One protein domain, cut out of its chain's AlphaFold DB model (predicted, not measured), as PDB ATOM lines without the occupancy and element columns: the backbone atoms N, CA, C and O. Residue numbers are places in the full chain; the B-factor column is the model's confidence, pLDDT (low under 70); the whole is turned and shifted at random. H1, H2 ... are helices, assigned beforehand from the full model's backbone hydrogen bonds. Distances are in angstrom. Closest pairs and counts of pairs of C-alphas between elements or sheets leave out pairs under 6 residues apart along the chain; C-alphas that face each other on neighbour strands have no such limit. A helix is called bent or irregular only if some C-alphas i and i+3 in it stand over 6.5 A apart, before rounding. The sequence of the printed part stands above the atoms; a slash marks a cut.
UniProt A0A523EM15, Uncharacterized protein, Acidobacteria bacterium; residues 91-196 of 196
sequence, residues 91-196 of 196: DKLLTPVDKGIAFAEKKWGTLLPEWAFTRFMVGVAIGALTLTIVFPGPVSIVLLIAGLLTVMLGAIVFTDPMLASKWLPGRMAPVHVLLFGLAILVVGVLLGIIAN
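What this domain is: This is residues 91 to 196 of the 196 residues of an uncharacterized protein of Acidobacteria bacterium (UniProt A0A523EM15). Two long helices, H4 and H6, run side by side in opposite ways as one leg of an open, flat V; H3 makes the other leg, with H1 and small H2 at its far end. The printed part has 106 residues with six named helices, H1 to H6 in order along the chain, and no named strand; its class is all helix, with 90 of the 106 residues in the helices, and the whole is loose, with a radius of gyration of the C-alphas of 16.9 A and spans of 52 by 39 by 18 A.

How they stand to each other: Start at H4, residues 136 to 159: it touches H6, residues 174 to 194, at a shallow tilt of 20 degrees, closest at C-alphas 140 and 188, 4.5 A. H5, residues 161 to 167, only just touches H4, only at the corner, with 3 pairs of C-alphas within 8 A, closest 157 and 164, 5.2 A. H3, residues 119 to 134, is close to H4 but not clearly touching, closest C-alphas 132 and 139, 5.9 A, at a steep tilt of 62 degrees. H1, residues 91 to 108, touches H2, residues 114 to 117, with residues 101 to 105 alone, closest C-alphas 101 and 117, 6.2 A. Every O i to N i+4 pair is within hydrogen-bond range in H3, H4 and H6, against 12 of 14 in H1 and 2 of 3 in H5; H2 is too short for one.

Where its parts are: Find C-alpha 136 at (98.942, 153.282, 116.704); H4 runs 34.1 A from there. H6 runs 30.8 A to C-alpha 194 at (96.663, 146.728, 119.688). H1 is only just irregular: C-alphas 93 and 96 are 6.8 A apart.

The domain as a whole: The C-alphas farthest apart, Lys 92 and Thr 159, are 52.4 A apart. The printed part has no cut and no long link; pLDDT is under 70 at residues 91 to 93.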
ATOM      1  N   ASP A  91     130.268 160.042 110.221       60.81
ATOM      2  CA  ASP A  91     130.554 158.842 109.454       60.81
ATOM      3  C   ASP A  91     130.778 157.615 110.353       60.81
ATOM      4  O   ASP A  91     130.296 156.529 110.034       60.81
ATOM      5  N   LYS A  92     131.363 157.759 111.550       66.50
ATOM      6  CA  LYS A  92     131.438 156.655 112.530       66.50
ATOM      7  C   LYS A  92     130.074 156.270 113.094       66.50
ATOM      8  O   LYS A  92     129.849 155.080 113.303       66.50
ATOM      9  N   LEU A  93     129.148 157.211 113.293       63.53
ATOM     10  CA  LEU A  93     127.781 156.879 113.732       63.53
ATOM     11  C   LEU A  93     126.952 156.196 112.631       63.53
ATOM     12  O   LEU A  93     126.063 155.403 112.941       63.53
ATOM     13  N   LEU A  94     127.256 156.455 111.356       70.38
ATOM     14  CA  LEU A  94     126.536 155.884 110.213       70.38
ATOM     15  C   LEU A  94     127.143 154.576 109.685       70.38
ATOM     16  O   LEU A  94     126.411 153.765 109.122       70.38
ATOM     17  N   THR A  95     128.423 154.291 109.953       78.06
ATOM     18  CA  THR A  95     129.050 153.003 109.589       78.06
ATOM     19  C   THR A  95     128.284 151.737 110.017       78.06
ATOM     20  O   THR A  95     128.249 150.793 109.219       78.06
ATOM     21  N   PRO A  96     127.654 151.635 111.210       82.12
ATOM     22  CA  PRO A  96     126.836 150.467 111.540       82.12
ATOM     23  C   PRO A  96     125.555 150.386 110.700       82.12
ATOM     24  O   PRO A  96     125.162 149.289 110.301       82.12
ATOM     25  N   VAL A  97     124.934 151.529 110.392       78.88
ATOM     26  CA  VAL A  97     123.736 151.598 109.544       78.88
ATOM     27  C   VAL A  97     124.083 151.181 108.118       78.88
ATOM     28  O   VAL A  97     123.395 150.339 107.551       78.88
ATOM     29  N   ASP A  98     125.199 151.666 107.574       82.00
ATOM     30  CA  ASP A  98     125.665 151.310 106.230       82.00
ATOM     31  C   ASP A  98     125.991 149.819 106.101       82.00
ATOM     32  O   ASP A  98     125.612 149.178 105.120       82.00
ATOM     33  N   LYS A  99     126.636 149.227 107.116       86.19
ATOM     34  CA  LYS A  99     126.855 147.772 107.163       86.19
ATOM     35  C   LYS A  99     125.536 147.000 107.194       86.19
ATOM     36  O   LYS A  99     125.427 145.964 106.539       86.19
ATOM     37  N   GLY A 100     124.549 147.492 107.942       83.94
ATOM     38  CA  GLY A 100     123.209 146.908 107.998       83.94
ATOM     39  C   GLY A 100     122.489 146.968 106.650       83.94
ATOM     40  O   GLY A 100     121.949 145.956 106.204       83.94
ATOM     41  N   ILE A 101     122.546 148.119 105.973       83.19
ATOM     42  CA  ILE A 101     121.974 148.322 104.636       83.19
ATOM     43  C   ILE A 101     122.626 147.370 103.631       83.19
ATOM     44  O   ILE A 101     121.915 146.622 102.967       83.19
ATOM     45  N   ALA A 102     123.959 147.311 103.584       83.94
ATOM     46  CA  ALA A 102     124.684 146.437 102.659       83.94
ATOM     47  C   ALA A 102     124.386 144.944 102.900       83.94
ATOM     48  O   ALA A 102     124.298 144.145 101.964       83.94
ATOM     49  N   PHE A 103     124.196 144.541 104.161       88.25
ATOM     50  CA  PHE A 103     123.784 143.177 104.490       88.25
ATOM     51  C   PHE A 103     122.347 142.881 104.035       88.25
ATOM     52  O   PHE A 103     122.075 141.801 103.503       88.25
ATOM     53  N   ALA A 104     121.429 143.832 104.226       83.62
ATOM     54  CA  ALA A 104     120.044 143.710 103.789       83.62
ATOM     55  C   ALA A 104     119.938 143.654 102.258       83.62
ATOM     56  O   ALA A 104     119.244 142.783 101.737       83.62
ATOM     57  N   GLU A 105     120.676 144.503 101.544       85.00
ATOM     58  CA  GLU A 105     120.761 144.509 100.082       85.00
ATOM     59  C   GLU A 105     121.275 143.164  99.555       85.00
ATOM     60  O   GLU A 105     120.660 142.554  98.685       85.00
ATOM     61  N   LYS A 106     122.328 142.607 100.164       88.19
ATOM     62  CA  LYS A 106     122.850 141.289  99.777       88.19
ATOM     63  C   LYS A 106     121.824 140.159  99.938       88.19
ATOM     64  O   LYS A 106     121.857 139.193  99.178       88.19
ATOM     65  N   LYS A 107     120.943 140.239 100.940       88.38
ATOM     66  CA  LYS A 107     119.960 139.185 101.250       88.38
ATOM     67  C   LYS A 107     118.628 139.362 100.512       88.38
ATOM     68  O   LYS A 107     117.980 138.366 100.205       88.38
ATOM     69  N   TRP A 108     118.222 140.601 100.246       84.69
ATOM     70  CA  TRP A 108     116.882 140.945  99.754       84.69
ATOM     71  C   TRP A 108     116.884 141.757  98.452       84.69
ATOM     72  O   TRP A 108     115.810 142.045  97.928       84.69
ATOM     73  N   GLY A 109     118.047 142.102  97.898       77.12
ATOM     74  CA  GLY A 109     118.177 142.934  96.695       77.12
ATOM     75  C   GLY A 109     117.580 142.317  95.427       77.12
ATOM     76  O   GLY A 109     117.276 143.025  94.478       77.12
ATOM     77  N   THR A 110     117.326 141.006  95.409       84.69
ATOM     78  CA  THR A 110     116.580 140.359  94.315       84.69
ATOM     79  C   THR A 110     115.066 140.564  94.409       84.69
ATOM     80  O   THR A 110     114.361 140.331  93.431       84.69
ATOM     81  N   LEU A 111     114.554 140.939  95.586       80.38
ATOM     82  CA  LEU A 111     113.123 141.095  95.871       80.38
ATOM     83  C   LEU A 111     112.699 142.561  95.966       80.38
ATOM     84  O   LEU A 111     111.562 142.885  95.629       80.38
ATOM     85  N   LEU A 112     113.594 143.434  96.429       81.50
ATOM     86  CA  LEU A 112     113.324 144.855  96.606       81.50
ATOM     87  C   LEU A 112     114.134 145.701  95.616       81.50
ATOM     88  O   LEU A 112     115.277 145.360  95.319       81.50
ATOM     89  N   PRO A 113     113.574 146.815  95.122       76.56
ATOM     90  CA  PRO A 113     114.308 147.741  94.266       76.56
ATOM     91  C   PRO A 113     115.487 148.404  94.993       76.56
ATOM     92  O   PRO A 113     115.394 148.689  96.185       76.56
ATOM     93  N   GLU A 114     116.537 148.778  94.256       77.62
ATOM     94  CA  GLU A 114     117.718 149.481  94.794       77.62
ATOM     95  C   GLU A 114     117.359 150.774  95.552       77.62
ATOM     96  O   GLU A 114     117.972 151.100  96.569       77.62
ATOM     97  N   TRP A 115     116.300 151.480  95.133       77.19
ATOM     98  CA  TRP A 115     115.841 152.698  95.812       77.19
ATOM     99  C   TRP A 115     115.404 152.459  97.268       77.19
ATOM    100  O   TRP A 115     115.492 153.376  98.091       77.19
ATOM    101  N   ALA A 116     114.979 151.236  97.611       77.62
ATOM    102  CA  ALA A 116     114.548 150.870  98.959       77.62
ATOM    103  C   ALA A 116     115.716 150.774  99.957       77.62
ATOM    104  O   ALA A 116     115.492 150.849 101.163       77.62
ATOM    105  N   PHE A 117     116.956 150.663  99.468       80.44
ATOM    106  CA  PHE A 117     118.169 150.536 100.284       80.44
ATOM    107  C   PHE A 117     118.910 151.869 100.475       80.44
ATOM    108  O   PHE A 117     120.069 151.902 100.876       80.44
ATOM    109  N   THR A 118     118.254 153.002 100.223       82.31
ATOM    110  CA  THR A 118     118.852 154.320 100.471       82.31
ATOM    111  C   THR A 118     118.796 154.697 101.955       82.31
ATOM    112  O   THR A 118     117.831 154.392 102.659       82.31
ATOM    113  N   ARG A 119     119.805 155.440 102.440       79.12
ATOM    114  CA  ARG A 119     119.835 155.978 103.820       79.12
ATOM    115  C   ARG A 119     118.565 156.772 104.161       79.12
ATOM    116  O   ARG A 119     118.063 156.689 105.278       79.12
ATOM    117  N   PHE A 120     118.023 157.496 103.180       81.00
ATOM    118  CA  PHE A 120     116.760 158.221 103.312       81.00
ATOM    119  C   PHE A 120     115.578 157.274 103.562       81.00
ATOM    120  O   PHE A 120     114.828 157.487 104.509       81.00
ATOM    121  N   MET A 121     115.445 156.197 102.780       79.56
ATOM    122  CA  MET A 121     114.376 155.208 102.967       79.56
ATOM    123  C   MET A 121     114.462 154.486 104.309       79.56
ATOM    124  O   MET A 121     113.427 154.224 104.915       79.56
ATOM    125  N   VAL A 122     115.668 154.221 104.817       80.38
ATOM    126  CA  VAL A 122     115.839 153.680 106.174       80.38
ATOM    127  C   VAL A 122     115.340 154.671 107.223       80.38
ATOM    128  O   VAL A 122     114.602 154.281 108.123       80.38
ATOM    129  N   GLY A 123     115.670 155.958 107.077       82.44
ATOM    130  CA  GLY A 123     115.136 157.015 107.938       82.44
ATOM    131  C   GLY A 123     113.607 157.091 107.895       82.44
ATOM    132  O   GLY A 123     112.966 157.133 108.943       82.44
ATOM    133  N   VAL A 124     113.013 157.025 106.700       82.50
ATOM    134  CA  VAL A 124     111.553 156.993 106.514       82.50
ATOM    135  C   VAL A 124     110.939 155.747 107.152       82.50
ATOM    136  O   VAL A 124     109.930 155.859 107.839       82.50
ATOM    137  N   ALA A 125     111.546 154.572 106.979       82.31
ATOM    138  CA  ALA A 125     111.052 153.322 107.546       82.31
ATOM    139  C   ALA A 125     111.093 153.335 109.081       82.31
ATOM    140  O   ALA A 125     110.109 152.977 109.723       82.31
ATOM    141  N   ILE A 126     112.198 153.798 109.676       85.00
ATOM    142  CA  ILE A 126     112.326 153.957 111.131       85.00
ATOM    143  C   ILE A 126     111.334 155.003 111.641       85.00
ATOM    144  O   ILE A 126     110.673 154.775 112.653       85.00
ATOM    145  N   GLY A 127     111.192 156.126 110.937       86.06
ATOM    146  CA  GLY A 127     110.223 157.169 111.267       86.06
ATOM    147  C   GLY A 127     108.790 156.641 111.244       86.06
ATOM    148  O   GLY A 127     108.060 156.817 112.214       86.06
ATOM    149  N   ALA A 128     108.409 155.916 110.190       79.88
ATOM    150  CA  ALA A 128     107.101 155.284 110.068       79.88
ATOM    151  C   ALA A 128     106.864 154.246 111.173       79.88
ATOM    152  O   ALA A 128     105.794 154.231 111.782       79.88
ATOM    153  N   LEU A 129     107.863 153.417 111.491       85.62
ATOM    154  CA  LEU A 129     107.776 152.436 112.572       85.62
ATOM    155  C   LEU A 129     107.610 153.117 113.936       85.62
ATOM    156  O   LEU A 129     106.752 152.732 114.724       85.62
ATOM    157  N   THR A 130     108.387 154.166 114.195       86.62
ATOM    158  CA  THR A 130     108.303 154.947 115.435       86.62
ATOM    159  C   THR A 130     106.934 155.607 115.554       86.62
ATOM    160  O   THR A 130     106.288 155.504 116.591       86.62
ATOM    161  N   LEU A 131     106.442 156.212 114.470       84.56
ATOM    162  CA  LEU A 131     105.112 156.814 114.421       84.56
ATOM    163  C   LEU A 131     104.012 155.780 114.691       84.56
ATOM    164  O   LEU A 131     103.057 156.075 115.401       84.56
ATOM    165  N   THR A 132     104.182 154.562 114.178       83.62
ATOM    166  CA  THR A 132     103.271 153.434 114.415       83.62
ATOM    167  C   THR A 132     103.228 153.042 115.894       83.62
ATOM    168  O   THR A 132     102.160 152.730 116.406       83.62
ATOM    169  N   ILE A 133     104.363 153.091 116.595       86.44
ATOM    170  CA  ILE A 133     104.446 152.779 118.029       86.44
ATOM    171  C   ILE A 133     103.848 153.908 118.880       86.44
ATOM    172  O   ILE A 133     103.153 153.636 119.854       86.44
ATOM    173  N   VAL A 134     104.111 155.170 118.526       90.50
ATOM    174  CA  VAL A 134     103.668 156.330 119.318       90.50
ATOM    175  C   VAL A 134     102.180 156.631 119.105       90.50
ATOM    176  O   VAL A 134     101.482 156.983 120.053       90.50
ATOM    177  N   PHE A 135     101.675 156.475 117.878       91.94
ATOM    178  CA  PHE A 135     100.296 156.798 117.503       91.94
ATOM    179  C   PHE A 135      99.627 155.638 116.746       91.94
ATOM    180  O   PHE A 135      99.257 155.787 115.576       91.94
ATOM    181  N   PRO A 136      99.425 154.477 117.392       88.88
ATOM    182  CA  PRO A 136      98.942 153.282 116.704       88.88
ATOM    183  C   PRO A 136      97.511 153.449 116.161       88.88
ATOM    184  O   PRO A 136      97.203 152.948 115.081       88.88
ATOM    185  N   GLY A 137      96.655 154.227 116.838       90.81
ATOM    186  CA  GLY A 137      95.272 154.489 116.414       90.81
ATOM    187  C   GLY A 137      95.163 155.236 115.072       90.81
ATOM    188  O   GLY A 137      94.615 154.686 114.116       90.81
ATOM    189  N   PRO A 138      95.700 156.466 114.947       91.75
ATOM    190  CA  PRO A 138      95.673 157.208 113.683       91.75
ATOM    191  C   PRO A 138      96.349 156.458 112.529       91.75
ATOM    192  O   PRO A 138      95.827 156.444 111.414       91.75
ATOM    193  N   VAL A 139      97.482 155.799 112.796       90.25
ATOM    194  CA  VAL A 139      98.207 155.016 111.787       90.25
ATOM    195  C   VAL A 139      97.372 153.831 111.300       90.25
ATOM    196  O   VAL A 139      97.314 153.586 110.096       90.25
ATOM    197  N   SER A 140      96.662 153.145 112.201       92.62
ATOM    198  CA  SER A 140      95.717 152.085 111.840       92.62
ATOM    199  C   SER A 140      94.627 152.596 110.891       92.62
ATOM    200  O   SER A 140      94.422 152.002 109.834       92.62
ATOM    201  N   ILE A 141      93.993 153.737 111.188       93.25
ATOM    202  CA  ILE A 141      92.952 154.327 110.326       93.25
ATOM    203  C   ILE A 141      93.500 154.632 108.925       93.25
ATOM    204  O   ILE A 141      92.873 154.280 107.924       93.25
ATOM    205  N   VAL A 142      94.683 155.247 108.838       92.50
ATOM    206  CA  VAL A 142      95.322 155.563 107.550       92.50
ATOM    207  C   VAL A 142      95.641 154.289 106.765       92.50
ATOM    208  O   VAL A 142      95.347 154.224 105.571       92.50
ATOM    209  N   LEU A 143      96.186 153.259 107.423       91.31
ATOM    210  CA  LEU A 143      96.461 151.963 106.796       91.31
ATOM    211  C   LEU A 143      95.181 151.289 106.300       91.31
ATOM    212  O   LEU A 143      95.178 150.743 105.201       91.31
ATOM    213  N   LEU A 144      94.084 151.357 107.056       94.25
ATOM    214  CA  LEU A 144      92.801 150.792 106.638       94.25
ATOM    215  C   LEU A 144      92.259 151.484 105.382       94.25
ATOM    216  O   LEU A 144      91.846 150.807 104.442       94.25
ATOM    217  N   ILE A 145      92.317 152.818 105.329       95.19
ATOM    218  CA  ILE A 145      91.897 153.590 104.151       95.19
ATOM    219  C   ILE A 145      92.789 153.256 102.948       95.19
ATOM    220  O   ILE A 145      92.285 152.939 101.871       95.19
ATOM    221  N   ALA A 146      94.113 153.280 103.126       93.75
ATOM    222  CA  ALA A 146      95.065 152.987 102.057       93.75
ATOM    223  C   ALA A 146      94.928 151.547 101.537       93.75
ATOM    224  O   ALA A 146      94.928 151.315 100.324       93.75
ATOM    225  N   GLY A 147      94.764 150.579 102.440       91.88
ATOM    226  CA  GLY A 147      94.533 149.179 102.109       91.88
ATOM    227  C   GLY A 147      93.237 148.989 101.327       91.88
ATOM    228  O   GLY A 147      93.251 148.351 100.277       91.88
ATOM    229  N   LEU A 148      92.139 149.617 101.765       96.56
ATOM    230  CA  LEU A 148      90.852 149.565 101.069       96.56
ATOM    231  C   LEU A 148      90.950 150.137  99.649       96.56
ATOM    232  O   LEU A 148      90.520 149.485  98.697       96.56
ATOM    233  N   LEU A 149      91.564 151.313  99.491       96.19
ATOM    234  CA  LEU A 149      91.780 151.933  98.181       96.19
ATOM    235  C   LEU A 149      92.636 151.046  97.267       96.19
ATOM    236  O   LEU A 149      92.328 150.900  96.085       96.19
ATOM    237  N   THR A 150      93.672 150.411  97.814       92.50
ATOM    238  CA  THR A 150      94.549 149.503  97.061       92.50
ATOM    239  C   THR A 150      93.810 148.237  96.625       92.50
ATOM    240  O   THR A 150      93.966 147.803  95.486       92.50
ATOM    241  N   VAL A 151      92.965 147.661  97.487       95.06
ATOM    242  CA  VAL A 151      92.116 146.512  97.135       95.06
ATOM    243  C   VAL A 151      91.112 146.891  96.052       95.06
ATOM    244  O   VAL A 151      90.962 146.145  95.087       95.06
ATOM    245  N   MET A 152      90.463 148.054  96.161       94.38
ATOM    246  CA  MET A 152      89.550 148.545  95.124       94.38
ATOM    247  C   MET A 152      90.269 148.740  93.787       94.38
ATOM    248  O   MET A 152      89.781 148.273  92.761       94.38
ATOM    249  N   LEU A 153      91.450 149.365  93.798       91.38
ATOM    250  CA  LEU A 153      92.278 149.522  92.604       91.38
ATOM    251  C   LEU A 153      92.654 148.159  92.010       91.38
ATOM    252  O   LEU A 153      92.491 147.942  90.812       91.38
ATOM    253  N   GLY A 154      93.103 147.223  92.846       89.44
ATOM    254  CA  GLY A 154      93.435 145.864  92.434       89.44
ATOM    255  C   GLY A 154      92.244 145.125  91.822       89.44
ATOM    256  O   GLY A 154      92.411 144.458  90.807       89.44
ATOM    257  N   ALA A 155      91.041 145.285  92.380       92.88
ATOM    258  CA  ALA A 155      89.815 144.695  91.848       92.88
ATOM    259  C   ALA A 155      89.442 145.279  90.477       92.88
ATOM    260  O   ALA A 155      89.157 144.520  89.555       92.88
ATOM    261  N   ILE A 156      89.519 146.606  90.315       92.25
ATOM    262  CA  ILE A 156      89.277 147.285  89.031       92.25
ATOM    263  C   ILE A 156      90.261 146.780  87.970       92.25
ATOM    264  O   ILE A 156      89.864 146.382  86.875       92.25
ATOM    265  N   VAL A 157      91.549 146.743  88.318       90.12
ATOM    266  CA  VAL A 157      92.616 146.278  87.425       90.12
ATOM    267  C   VAL A 157      92.492 144.780  87.116       90.12
ATOM    268  O   VAL A 157      92.865 144.341  86.032       90.12
ATOM    269  N   PHE A 158      91.942 143.985  88.036       89.50
ATOM    270  CA  PHE A 158      91.656 142.571  87.808       89.50
ATOM    271  C   PHE A 158      90.500 142.369  86.819       89.50
ATOM    272  O   PHE A 158      90.549 141.451  86.002       89.50
ATOM    273  N   THR A 159      89.475 143.225  86.867       92.12
ATOM    274  CA  THR A 159      88.327 143.151  85.951       92.12
ATOM    275  C   THR A 159      88.618 143.693  84.552       92.12
ATOM    276  O   THR A 159      87.979 143.247  83.601       92.12
ATOM    277  N   ASP A 160      89.577 144.614  84.405       89.88
ATOM    278  CA  ASP A 160      89.927 145.227  83.120       89.88
ATOM    279  C   ASP A 160      91.415 145.010  82.755       89.88
ATOM    280  O   ASP A 160      92.299 145.756  83.203       89.88
ATOM    281  N   PRO A 161      91.719 144.024  81.888       80.62
ATOM    282  CA  PRO A 161      93.089 143.740  81.468       80.62
ATOM    283  C   PRO A 161      93.720 144.874  80.639       80.62
ATOM    284  O   PRO A 161      94.948 144.961  80.574       80.62
ATOM    285  N   MET A 162      92.923 145.768  80.037       85.62
ATOM    286  CA  MET A 162      93.427 146.919  79.283       85.62
ATOM    287  C   MET A 162      93.972 148.015  80.214       85.62
ATOM    288  O   MET A 162      94.940 148.704  79.873       85.62
ATOM    289  N   LEU A 163      93.389 148.167  81.409       82.81
ATOM    290  CA  LEU A 163      93.922 149.044  82.456       82.81
ATOM    291  C   LEU A 163      95.181 148.451  83.091       82.81
ATOM    292  O   LEU A 163      96.147 149.185  83.324       82.81
ATOM    293  N   ALA A 164      95.217 147.129  83.288       80.00
ATOM    294  CA  ALA A 164      96.375 146.431  83.846       80.00
ATOM    295  C   ALA A 164      97.662 146.696  83.054       80.00
ATOM    296  O   ALA A 164      98.681 147.032  83.652       80.00
ATOM    297  N   SER A 165      97.618 146.639  81.720       79.88
ATOM    298  CA  SER A 165      98.805 146.874  80.884       79.88
ATOM    299  C   SER A 165      99.296 148.326  80.879       79.88
ATOM    300  O   SER A 165     100.444 148.577  80.526       79.88
ATOM    301  N   LYS A 166      98.429 149.290  81.217       83.81
ATOM    302  CA  LYS A 166      98.776 150.721  81.252       83.81
ATOM    303  C   LYS A 166      99.286 151.172  82.619       83.81
ATOM    304  O   LYS A 166     100.121 152.065  82.680       83.81
ATOM    305  N   TRP A 167      98.748 150.596  83.692       79.94
ATOM    306  CA  TRP A 167      98.983 151.067  85.059       79.94
ATOM    307  C   TRP A 167      99.978 150.201  85.832       79.94
ATOM    308  O   TRP A 167     100.611 150.702  86.759       79.94
ATOM    309  N   LEU A 168     100.144 148.925  85.469       79.06
ATOM    310  CA  LEU A 168     101.078 148.035  86.153       79.06
ATOM    311  C   LEU A 168     102.419 147.966  85.408       79.06
ATOM    312  O   LEU A 168     102.444 147.690  84.206       79.06
ATOM    313  N   PRO A 169     103.556 148.161  86.105       75.12
ATOM    314  CA  PRO A 169     104.876 147.896  85.540       75.12
ATOM    315  C   PRO A 169     104.945 146.438  85.085       75.12
ATOM    316  O   PRO A 169     104.475 145.562  85.811       75.12
ATOM    317  N   GLY A 170     105.554 146.172  83.922       72.31
ATOM    318  CA  GLY A 170     105.453 144.927  83.133       72.31
ATOM    319  C   GLY A 170     105.851 143.588  83.783       72.31
ATOM    320  O   GLY A 170     106.025 142.601  83.076       72.31
ATOM    321  N   ARG A 171     106.004 143.523  85.107       72.06
ATOM    322  CA  ARG A 171     106.178 142.295  85.895       72.06
ATOM    323  C   ARG A 171     105.143 142.103  87.011       72.06
ATOM    324  O   ARG A 171     105.126 141.034  87.611       72.06
ATOM    325  N   MET A 172     104.284 143.080  87.313       77.69
ATOM    326  CA  MET A 172     103.263 142.928  88.357       77.69
ATOM    327  C   MET A 172     101.949 142.404  87.777       77.69
ATOM    328  O   MET A 172     101.285 143.091  87.009       77.69
ATOM    329  N   ALA A 173     101.542 141.198  88.181       86.12
ATOM    330  CA  ALA A 173     100.186 140.718  87.909       86.12
ATOM    331  C   ALA A 173      99.168 141.414  88.839       86.12
ATOM    332  O   ALA A 173      99.513 141.655  89.999       86.12
ATOM    333  N   PRO A 174      97.911 141.645  88.410       85.62
ATOM    334  CA  PRO A 174      96.860 142.270  89.230       85.62
ATOM    335  C   PRO A 174      96.655 141.607  90.601       85.62
ATOM    336  O   PRO A 174      96.392 142.275  91.599       85.62
ATOM    337  N   VAL A 175      96.865 140.290  90.665       88.19
ATOM    338  CA  VAL A 175      96.815 139.501  91.906       88.19
ATOM    339  C   VAL A 175      97.790 140.028  92.966       88.19
ATOM    340  O   VAL A 175      97.451 140.038  94.144       88.19
ATOM    341  N   HIS A 176      98.968 140.529  92.579       86.19
ATOM    342  CA  HIS A 176      99.936 141.089  93.528       86.19
ATOM    343  C   HIS A 176      99.420 142.374  94.177       86.19
ATOM    344  O   HIS A 176      99.629 142.570  95.369       86.19
ATOM    345  N   VAL A 177      98.710 143.221  93.425       87.50
ATOM    346  CA  VAL A 177      98.128 144.466  93.952       87.50
ATOM    347  C   VAL A 177      97.015 144.156  94.951       87.50
ATOM    348  O   VAL A 177      96.977 144.746  96.028       87.50
ATOM    349  N   LEU A 178      96.159 143.179  94.634       89.44
ATOM    350  CA  LEU A 178      95.124 142.693  95.552       89.44
ATOM    351  C   LEU A 178      95.724 142.117  96.839       89.44
ATOM    352  O   LEU A 178      95.298 142.490  97.930       89.44
ATOM    353  N   LEU A 179      96.730 141.244  96.722       89.38
ATOM    354  CA  LEU A 179      97.414 140.660  97.878       89.38
ATOM    355  C   LEU A 179      98.113 141.725  98.726       89.38
ATOM    356  O   LEU A 179      98.059 141.660  99.951       89.38
ATOM    357  N   PHE A 180      98.730 142.721  98.090       89.06
ATOM    358  CA  PHE A 180      99.385 143.824  98.784       89.06
ATOM    359  C   PHE A 180      98.378 144.694  99.547       89.06
ATOM    360  O   PHE A 180      98.570 144.956 100.733       89.06
ATOM    361  N   GLY A 181      97.265 145.072  98.911       90.06
ATOM    362  CA  GLY A 181      96.186 145.808  99.574       90.06
ATOM    363  C   GLY A 181      95.573 145.031 100.742       90.06
ATOM    364  O   GLY A 181      95.351 145.596 101.813       90.06
ATOM    365  N   LEU A 182      95.366 143.721 100.573       94.38
ATOM    366  CA  LEU A 182      94.872 142.849 101.637       94.38
ATOM    367  C   LEU A 182      95.860 142.761 102.808       94.38
ATOM    368  O   LEU A 182      95.446 142.847 103.962       94.38
ATOM    369  N   ALA A 183      97.158 142.629 102.532       91.75
ATOM    370  CA  ALA A 183      98.186 142.614 103.568       91.75
ATOM    371  C   ALA A 183      98.198 143.924 104.372       91.75
ATOM    372  O   ALA A 183      98.240 143.883 105.602       91.75
ATOM    373  N   ILE A 184      98.081 145.076 103.700       92.19
ATOM    374  CA  ILE A 184      97.971 146.387 104.357       92.19
ATOM    375  C   ILE A 184      96.738 146.444 105.265       92.19
ATOM    376  O   ILE A 184      96.851 146.887 106.408       92.19
ATOM    377  N   LEU A 185      95.578 145.966 104.795       92.94
ATOM    378  CA  LEU A 185      94.356 145.916 105.605       92.94
ATOM    379  C   LEU A 185      94.544 145.071 106.866       92.94
ATOM    380  O   LEU A 185      94.204 145.529 107.953       92.94
ATOM    381  N   VAL A 186      95.112 143.869 106.740       93.50
ATOM    382  CA  VAL A 186      95.361 142.981 107.887       93.50
ATOM    383  C   VAL A 186      96.274 143.657 108.911       93.50
ATOM    384  O   VAL A 186      95.972 143.636 110.102       93.50
ATOM    385  N   VAL A 187      97.350 144.306 108.459       89.81
ATOM    386  CA  VAL A 187      98.263 145.049 109.342       89.81
ATOM    387  C   VAL A 187      97.544 146.217 110.024       89.81
ATOM    388  O   VAL A 187      97.693 146.393 111.231       89.81
ATOM    389  N   GLY A 188      96.724 146.971 109.287       90.00
ATOM    390  CA  GLY A 188      95.912 148.058 109.838       90.00
ATOM    391  C   GLY A 188      94.936 147.580 110.913       90.00
ATOM    392  O   GLY A 188      94.876 148.184 111.982       90.00
ATOM    393  N   VAL A 189      94.227 146.470 110.678       93.19
ATOM    394  CA  VAL A 189      93.313 145.859 111.663       93.19
ATOM    395  C   VAL A 189      94.073 145.422 112.914       93.19
ATOM    396  O   VAL A 189      93.663 145.768 114.017       93.19
ATOM    397  N   LEU A 190      95.189 144.701 112.764       91.75
ATOM    398  CA  LEU A 190      95.997 144.251 113.903       91.75
ATOM    399  C   LEU A 190      96.513 145.429 114.734       91.75
ATOM    400  O   LEU A 190      96.430 145.392 115.959       91.75
ATOM    401  N   LEU A 191      96.986 146.492 114.080       89.00
ATOM    402  CA  LEU A 191      97.389 147.723 114.759       89.00
ATOM    403  C   LEU A 191      96.228 148.392 115.491       89.00
ATOM    404  O   LEU A 191      96.416 148.869 116.604       89.00
ATOM    405  N   GLY A 192      95.036 148.389 114.896       89.06
ATOM    406  CA  GLY A 192      93.831 148.945 115.511       89.06
ATOM    407  C   GLY A 192      93.413 148.181 116.765       89.06
ATOM    408  O   GLY A 192      93.016 148.799 117.745       89.06
ATOM    409  N   ILE A 193      93.565 146.853 116.754       92.12
ATOM    410  CA  ILE A 193      93.310 145.994 117.918       92.12
ATOM    411  C   ILE A 193      94.334 146.255 119.027       92.12
ATOM    412  O   ILE A 193      93.962 146.283 120.189       92.12
ATOM    413  N   ILE A 194      95.613 146.446 118.692       89.62
ATOM    414  CA  ILE A 194      96.663 146.728 119.688       89.62
ATOM    415  C   ILE A 194      96.499 148.132 120.295       89.62
ATOM    416  O   ILE A 194      96.878 148.357 121.441       89.62
ATOM    417  N   ALA A 195      95.967 149.080 119.522       86.12
ATOM    418  CA  ALA A 195      95.792 150.468 119.939       86.12
ATOM    419  C   ALA A 195      94.637 150.696 120.928       86.12
ATOM    420  O   ALA A 195      94.543 151.797 121.474       86.12
ATOM    421  N   ASN A 196      93.742 149.719 121.088       81.38
ATOM    422  CA  ASN A 196      92.447 149.854 121.752       81.38
ATOM    423  C   ASN A 196      92.336 148.905 122.948       81.38
ATOM    424  O   ASN A 196      91.832 149.353 123.998       81.38
TER     425      ASN A 196